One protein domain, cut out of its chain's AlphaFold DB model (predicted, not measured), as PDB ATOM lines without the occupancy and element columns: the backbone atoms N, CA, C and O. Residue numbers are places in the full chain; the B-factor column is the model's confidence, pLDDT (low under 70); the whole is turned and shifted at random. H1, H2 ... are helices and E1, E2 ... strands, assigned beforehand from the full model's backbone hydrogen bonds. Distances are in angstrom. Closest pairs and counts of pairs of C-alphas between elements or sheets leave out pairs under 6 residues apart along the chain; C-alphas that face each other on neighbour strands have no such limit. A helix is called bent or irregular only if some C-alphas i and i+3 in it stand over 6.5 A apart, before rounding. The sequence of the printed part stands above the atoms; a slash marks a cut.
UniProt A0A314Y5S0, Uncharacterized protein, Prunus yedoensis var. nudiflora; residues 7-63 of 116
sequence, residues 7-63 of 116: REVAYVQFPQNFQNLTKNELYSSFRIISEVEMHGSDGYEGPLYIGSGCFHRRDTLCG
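Overview. This is residues 7 to 63 of the 116 residues of an uncharacterized protein of Prunus yedoensis var. nudiflora (UniProt A0A314Y5S0). Little regular structure is here: a pair of very short strands, E1 and E2, side by side, the one longer helix H1, and a loop whose residues 22 to 28 stick out at the end away from the small helix H2. The printed part has 57 residues, ordered E1, H1, E2, H2; the class is mixed, with 22 residues in named elements. It is loose, with a radius of gyration of the C-alphas of 13.8 A, and spans 43 by 21 by 12 A.

Along the chain. Find C-alpha 11 at (161.913, 213.526, 199.403), where E1, residues 11 to 13, begins. H1, residues 31 to 42, runs 16.1 A and is only just irregular: C-alphas 35 and 38 are 6.9 A apart. E2 is residues 54 to 56; H2, residues 58 to 61, ends at (155.587, 217.699, 194.261).

Arrangement. E1 and E2 are antiparallel at 178 degrees; look for N 12 and O 55, 2.9 A apart, within hydrogen-bond range. In H1, 6 of 8 O i to N i+4 pairs are within range; H2 is too short for one. H1 and H2 are apart.

Size, cuts and confidence. The C-alphas of Lys 23 and Gly 63 are farthest apart, 43.7 A. The links E1 to H1 and H1 to E2 are long. The printed part has no cut, and no printed residue is under 70 in pLDDT.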
ATOM      1  N   ARG A   7     155.440 209.854 206.369       79.38
ATOM      2  CA  ARG A   7     154.530 210.990 206.114       79.38
ATOM      3  C   ARG A   7     155.154 212.387 206.233       79.38
ATOM      4  O   ARG A   7     154.671 213.280 205.543       79.38
ATOM      5  N   GLU A   8     156.219 212.556 207.000       83.38
ATOM      6  CA  GLU A   8     156.893 213.841 207.233       83.38
ATOM      7  C   GLU A   8     158.006 214.118 206.205       83.38
ATOM      8  O   GLU A   8     158.425 215.256 206.034       83.38
ATOM      9  N   VAL A   9     158.431 213.100 205.449       88.44
ATOM     10  CA  VAL A   9     159.525 213.205 204.473       88.44
ATOM     11  C   VAL A   9     159.007 213.586 203.083       88.44
ATOM     12  O   VAL A   9     158.316 212.806 202.419       88.44
ATOM     13  N   ALA A  10     159.374 214.775 202.607       89.94
ATOM     14  CA  ALA A  10     159.043 215.257 201.265       89.94
ATOM     15  C   ALA A  10     159.748 214.453 200.157       89.94
ATOM     16  O   ALA A  10     159.124 214.016 199.181       89.94
ATOM     17  N   TYR A  11     161.051 214.249 200.325       92.19
ATOM     18  CA  TYR A  11     161.913 213.526 199.403       92.19
ATOM     19  C   TYR A  11     163.129 212.954 200.136       92.19
ATOM     20  O   TYR A  11     163.413 213.333 201.269       92.19
ATOM     21  N   VAL A  12     163.837 212.041 199.478       93.44
ATOM     22  CA  VAL A  12     165.112 211.485 199.942       93.44
ATOM     23  C   VAL A  12     166.161 211.744 198.870       93.44
ATOM     24  O   VAL A  12     166.033 211.240 197.750       93.44
ATOM     25  N   GLN A  13     167.177 212.534 199.212       94.75
ATOM     26  CA  GLN A  13     168.304 212.860 198.341       94.75
ATOM     27  C   GLN A  13     169.450 211.878 198.592       94.75
ATOM     28  O   GLN A  13     169.906 211.722 199.721       94.75
ATOM     29  N   PHE A  14     169.933 211.235 197.532       93.88
ATOM     30  CA  PHE A  14     171.146 210.427 197.563       93.88
ATOM     31  C   PHE A  14     172.344 211.264 197.102       93.88
ATOM     32  O   PHE A  14     172.187 212.139 196.240       93.88
ATOM     33  N   PRO A  15     173.543 210.995 197.635       92.50
ATOM     34  CA  PRO A  15     174.751 211.668 197.186       92.50
ATOM     35  C   PRO A  15     175.064 211.353 195.718       92.50
ATOM     36  O   PRO A  15     174.905 210.219 195.260       92.50
ATOM     37  N   GLN A  16     175.538 212.358 194.978       90.56
ATOM     38  CA  GLN A  16     176.019 212.197 193.605       90.56
ATOM     39  C   GLN A  16     177.537 212.009 193.599       90.56
ATOM     40  O   GLN A  16     178.292 212.960 193.786       90.56
ATOM     41  N   ASN A  17     177.971 210.771 193.360       88.56
ATOM     42  CA  ASN A  17     179.382 210.401 193.318       88.56
ATOM     43  C   ASN A  17     179.825 210.094 191.886       88.56
ATOM     44  O   ASN A  17     179.153 209.364 191.157       88.56
ATOM     45  N   PHE A  18     180.983 210.632 191.505       88.19
ATOM     46  CA  PHE A  18     181.542 210.517 190.159       88.19
ATOM     47  C   PHE A  18     182.756 209.585 190.142       88.19
ATOM     48  O   PHE A  18     183.515 209.502 191.108       88.19
ATOM     49  N   GLN A  19     182.948 208.886 189.025       88.06
ATOM     50  CA  GLN A  19     184.133 208.062 188.772       88.06
ATOM     51  C   GLN A  19     185.205 208.864 188.015       88.06
ATOM     52  O   GLN A  19     184.943 209.967 187.540       88.06
ATOM     53  N   ASN A  20     186.409 208.294 187.875       88.62
ATOM     54  CA  ASN A  20     187.541 208.878 187.134       88.62
ATOM     55  C   ASN A  20     188.045 210.225 187.680       88.62
ATOM     56  O   ASN A  20     188.490 211.094 186.931       88.62
ATOM     57  N   LEU A  21     188.000 210.388 189.002       86.25
ATOM     58  CA  LEU A  21     188.568 211.550 189.677       86.25
ATOM     59  C   LEU A  21     190.098 211.522 189.579       86.25
ATOM     60  O   LEU A  21     190.735 210.474 189.720       86.25
ATOM     61  N   THR A  22     190.702 212.681 189.322       87.75
ATOM     62  CA  THR A  22     192.164 212.805 189.320       87.75
ATOM     63  C   THR A  22     192.690 212.675 190.746       87.75
ATOM     64  O   THR A  22     192.041 213.109 191.690       87.75
ATOM     65  N   LYS A  23     193.899 212.125 190.921       85.50
ATOM     66  CA  LYS A  23     194.498 211.901 192.254       85.50
ATOM     67  C   LYS A  23     194.539 213.160 193.132       85.50
ATOM     68  O   LYS A  23     194.455 213.057 194.348       85.50
ATOM     69  N   ASN A  24     194.702 214.323 192.505       86.12
ATOM     70  CA  ASN A  24     194.846 215.600 193.196       86.12
ATOM     71  C   ASN A  24     193.529 216.390 193.282       86.12
ATOM     72  O   ASN A  24     193.552 217.480 193.837       86.12
ATOM     73  N   GLU A  25     192.433 215.889 192.692       80.44
ATOM     74  CA  GLU A  25     191.085 216.488 192.712       80.44
ATOM     75  C   GLU A  25     191.052 218.028 192.615       80.44
ATOM     76  O   GLU A  25     190.308 218.704 193.322       80.44
ATOM     77  N   LEU A  26     191.853 218.597 191.706       83.06
ATOM     78  CA  LEU A  26     192.107 220.046 191.625       83.06
ATOM     79  C   LEU A  26     190.849 220.898 191.394       83.06
ATOM     80  O   LEU A  26     190.849 222.087 191.692       83.06
ATOM     81  N   TYR A  27     189.795 220.295 190.847       81.62
ATOM     82  CA  TYR A  27     188.558 220.978 190.474       81.62
ATOM     83  C   TYR A  27     187.432 220.823 191.497       81.62
ATOM     84  O   TYR A  27     186.299 221.153 191.169       81.62
ATOM     85  N   SER A  28     187.733 220.354 192.716       74.44
ATOM     86  CA  SER A  28     186.765 220.201 193.809       74.44
ATOM     87  C   SER A  28     185.518 219.415 193.389       74.44
ATOM     88  O   SER A  28     184.489 219.976 193.015       74.44
ATOM     89  N   SER A  29     185.602 218.086 193.465       83.81
ATOM     90  CA  SER A  29     184.448 217.218 193.229       83.81
ATOM     91  C   SER A  29     183.363 217.397 194.306       83.81
ATOM     92  O   SER A  29     183.577 218.017 195.348       83.81
ATOM     93  N   PHE A  30     182.194 216.789 194.093       86.69
ATOM     94  CA  PHE A  30     181.075 216.792 195.050       86.69
ATOM     95  C   PHE A  30     181.338 216.009 196.360       86.69
ATOM     96  O   PHE A  30     180.425 215.849 197.171       86.69
ATOM     97  N   ARG A  31     182.571 215.534 196.605       88.00
ATOM     98  CA  ARG A  31     182.939 214.720 197.776       88.00
ATOM     99  C   ARG A  31     182.664 215.404 199.112       88.00
ATOM    100  O   ARG A  31     182.043 214.785 199.962       88.00
ATOM    101  N   ILE A  32     183.080 216.660 199.300       89.38
ATOM    102  CA  ILE A  32     182.888 217.370 200.582       89.38
ATOM    103  C   ILE A  32     181.396 217.538 200.885       89.38
ATOM    104  O   ILE A  32     180.947 217.270 201.999       89.38
ATOM    105  N   ILE A  33     180.621 217.913 199.867       90.06
ATOM    106  CA  ILE A  33     179.172 218.069 199.983       90.06
ATOM    107  C   ILE A  33     178.543 216.729 200.386       90.06
ATOM    108  O   ILE A  33     177.749 216.673 201.320       90.06
ATOM    109  N   SER A  34     178.940 215.636 199.730       90.19
ATOM    110  CA  SER A  34     178.429 214.291 200.016       90.19
ATOM    111  C   SER A  34     178.845 213.748 201.388       90.19
ATOM    112  O   SER A  34     178.019 213.143 202.062       90.19
ATOM    113  N   GLU A  35     180.118 213.865 201.765       88.94
ATOM    114  CA  GLU A  35     180.695 213.193 202.943       88.94
ATOM    115  C   GLU A  35     180.599 214.036 204.222       88.94
ATOM    116  O   GLU A  35     180.750 213.496 205.318       88.94
ATOM    117  N   VAL A  36     180.350 215.345 204.114       91.00
ATOM    118  CA  VAL A  36     180.307 216.255 205.268       91.00
ATOM    119  C   VAL A  36     179.002 217.042 205.304       91.00
ATOM    120  O   VAL A  36     178.230 216.904 206.252       91.00
ATOM    121  N   GLU A  37     178.732 217.860 204.285       91.44
ATOM    122  CA  GLU A  37     177.640 218.840 204.356       91.44
ATOM    123  C   GLU A  37     176.262 218.179 204.386       91.44
ATOM    124  O   GLU A  37     175.451 218.523 205.240       91.44
ATOM    125  N   MET A  38     176.005 217.189 203.522       92.56
ATOM    126  CA  MET A  38     174.715 216.491 203.478       92.56
ATOM    127  C   MET A  38     174.379 215.822 204.812       92.56
ATOM    128  O   MET A  38     173.240 215.909 205.265       92.56
ATOM    129  N   HIS A  39     175.364 215.201 205.467       90.69
ATOM    130  CA  HIS A  39     175.178 214.599 206.788       90.69
ATOM    131  C   HIS A  39     174.926 215.651 207.872       90.69
ATOM    132  O   HIS A  39     174.114 215.425 208.766       90.69
ATOM    133  N   GLY A  40     175.588 216.808 207.786       92.44
ATOM    134  CA  GLY A  40     175.329 217.936 208.679       92.44
ATOM    135  C   GLY A  40     173.917 218.502 208.505       92.44
ATOM    136  O   GLY A  40     173.198 218.688 209.487       92.44
ATOM    137  N   SER A  41     173.493 218.729 207.259       91.94
ATOM    138  CA  SER A  41     172.161 219.248 206.929       91.94
ATOM    139  C   SER A  41     171.037 218.280 207.287       91.94
ATOM    140  O   SER A  41     169.955 218.733 207.652       91.94
ATOM    141  N   ASP A  42     171.280 216.966 207.260       90.19
ATOM    142  CA  ASP A  42     170.298 215.966 207.700       90.19
ATOM    143  C   ASP A  42     169.860 216.166 209.165       90.19
ATOM    144  O   ASP A  42     168.715 215.900 209.523       90.19
ATOM    145  N   GLY A  43     170.724 216.753 210.001       88.94
ATOM    146  CA  GLY A  43     170.380 217.136 211.373       88.94
ATOM    147  C   GLY A  43     169.503 218.391 211.506       88.94
ATOM    148  O   GLY A  43     168.939 218.609 212.577       88.94
ATOM    149  N   TYR A  44     169.381 219.214 210.456       87.19
ATOM    150  CA  TYR A  44     168.742 220.541 210.486       87.19
ATOM    151  C   TYR A  44     167.597 220.697 209.462       87.19
ATOM    152  O   TYR A  44     167.332 221.810 209.049       87.19
ATOM    153  N   GLU A  45     166.903 219.616 209.074       87.31
ATOM    154  CA  GLU A  45     165.751 219.548 208.121       87.31
ATOM    155  C   GLU A  45     166.040 218.821 206.797       87.31
ATOM    156  O   GLU A  45     165.135 218.650 205.976       87.31
ATOM    157  N   GLY A  46     167.253 218.307 206.609       91.38
ATOM    158  CA  GLY A  46     167.603 217.520 205.429       91.38
ATOM    159  C   GLY A  46     168.496 218.271 204.437       91.38
ATOM    160  O   GLY A  46     168.586 219.499 204.457       91.38
ATOM    161  N   PRO A  47     169.182 217.539 203.547       93.06
ATOM    162  CA  PRO A  47     169.985 218.128 202.481       93.06
ATOM    163  C   PRO A  47     169.117 218.765 201.387       93.06
ATOM    164  O   PRO A  47     167.980 218.364 201.153       93.06
ATOM    165  N   LEU A  48     169.698 219.724 200.665       91.69
ATOM    166  CA  LEU A  48     169.078 220.383 199.513       91.69
ATOM    167  C   LEU A  48     168.875 219.413 198.335       91.69
ATOM    168  O   LEU A  48     169.672 218.501 198.106       91.69
ATOM    169  N   TYR A  49     167.853 219.674 197.517       92.25
ATOM    170  CA  TYR A  49     167.676 218.999 196.234       92.25
ATOM    171  C   TYR A  49     168.718 219.478 195.211       92.25
ATOM    172  O   TYR A  49     168.763 220.662 194.873       92.25
ATOM    173  N   ILE A  50     169.515 218.546 194.679       92.81
ATOM    174  CA  ILE A  50     170.636 218.830 193.755       92.81
ATOM    175  C   ILE A  50     170.419 218.283 192.330       92.81
ATOM    176  O   ILE A  50     171.364 218.011 191.592       92.81
ATOM    177  N   GLY A  51     169.164 218.075 191.926       93.44
ATOM    178  CA  GLY A  51     168.795 217.753 190.540       93.44
ATOM    179  C   GLY A  51     168.653 216.262 190.209       93.44
ATOM    180  O   GLY A  51     167.687 215.880 189.559       93.44
ATOM    181  N   SER A  52     169.568 215.397 190.654       92.38
ATOM    182  CA  SER A  52     169.521 213.945 190.383       92.38
ATOM    183  C   SER A  52     169.754 213.109 191.641       92.38
ATOM    184  O   SER A  52     170.203 213.628 192.665       92.38
ATOM    185  N   GLY A  53     169.437 211.812 191.571       92.56
ATOM    186  CA  GLY A  53     169.587 210.874 192.685       92.56
ATOM    187  C   GLY A  53     168.572 211.106 193.804       92.56
ATOM    188  O   GLY A  53     168.894 210.905 194.965       92.56
ATOM    189  N   CYS A  54     167.363 211.569 193.487       94.44
ATOM    190  CA  CYS A  54     166.369 211.938 194.493       94.44
ATOM    191  C   CYS A  54     165.029 211.233 194.266       94.44
ATOM    192  O   CYS A  54     164.489 211.238 193.156       94.44
ATOM    193  N   PHE A  55     164.456 210.678 195.335       92.81
ATOM    194  CA  PHE A  55     163.109 210.114 195.327       92.81
ATOM    195  C   PHE A  55     162.130 211.060 196.006       92.81
ATOM    196  O   PHE A  55     162.229 211.320 197.201       92.81
ATOM    197  N   HIS A  56     161.142 211.525 195.248       91.56
ATOM    198  CA  HIS A  56     160.142 212.473 195.721       91.56
ATOM    199  C   HIS A  56     158.806 211.800 196.008       91.56
ATOM    200  O   HIS A  56     158.342 210.945 195.243       91.56
ATOM    201  N   ARG A  57     158.099 212.281 197.031       87.50
ATOM    202  CA  ARG A  57     156.670 212.006 197.149       87.50
ATOM    203  C   ARG A  57     155.888 212.819 196.122       87.50
ATOM    204  O   ARG A  57     156.001 214.041 196.056       87.50
ATOM    205  N   ARG A  58     155.010 212.138 195.380       85.44
ATOM    206  CA  ARG A  58     154.099 212.764 194.408       85.44
ATOM    207  C   ARG A  58     153.252 213.880 195.028       85.44
ATOM    208  O   ARG A  58     153.195 214.961 194.464       85.44
ATOM    209  N   ASP A  59     152.629 213.629 196.179       82.44
ATOM    210  CA  ASP A  59     151.768 214.614 196.847       82.44
ATOM    211  C   ASP A  59     152.495 215.935 197.132       82.44
ATOM    212  O   ASP A  59     151.946 217.003 196.860       82.44
ATOM    213  N   THR A  60     153.744 215.863 197.605       84.19
ATOM    214  CA  THR A  60     154.557 217.046 197.906       84.19
ATOM    215  C   THR A  60     154.959 217.796 196.640       84.19
ATOM    216  O   THR A  60     154.854 219.017 196.602       84.19
ATOM    217  N   LEU A  61     155.328 217.082 195.569       84.62
ATOM    218  CA  LEU A  61     155.587 217.699 194.261       84.62
ATOM    219  C   LEU A  61     154.360 218.423 193.694       84.62
ATOM    220  O   LEU A  61     154.499 219.418 192.992       84.62
ATOM    221  N   CYS A  62     153.154 217.939 193.997       85.44
ATOM    222  CA  CYS A  62     151.904 218.577 193.589       85.44
ATOM    223  C   CYS A  62     151.446 219.701 194.539       85.44
ATOM    224  O   CYS A  62     150.312 220.162 194.410       85.44
ATOM    225  N   GLY A  63     152.275 220.120 195.504       78.12
ATOM    226  CA  GLY A  63     151.964 221.211 196.432       78.12
ATOM    227  C   GLY A  63     150.889 220.874 197.468       78.12
ATOM    228  O   GLY A  63     150.283 221.776 198.046       78.12
TER     229      GLY A  63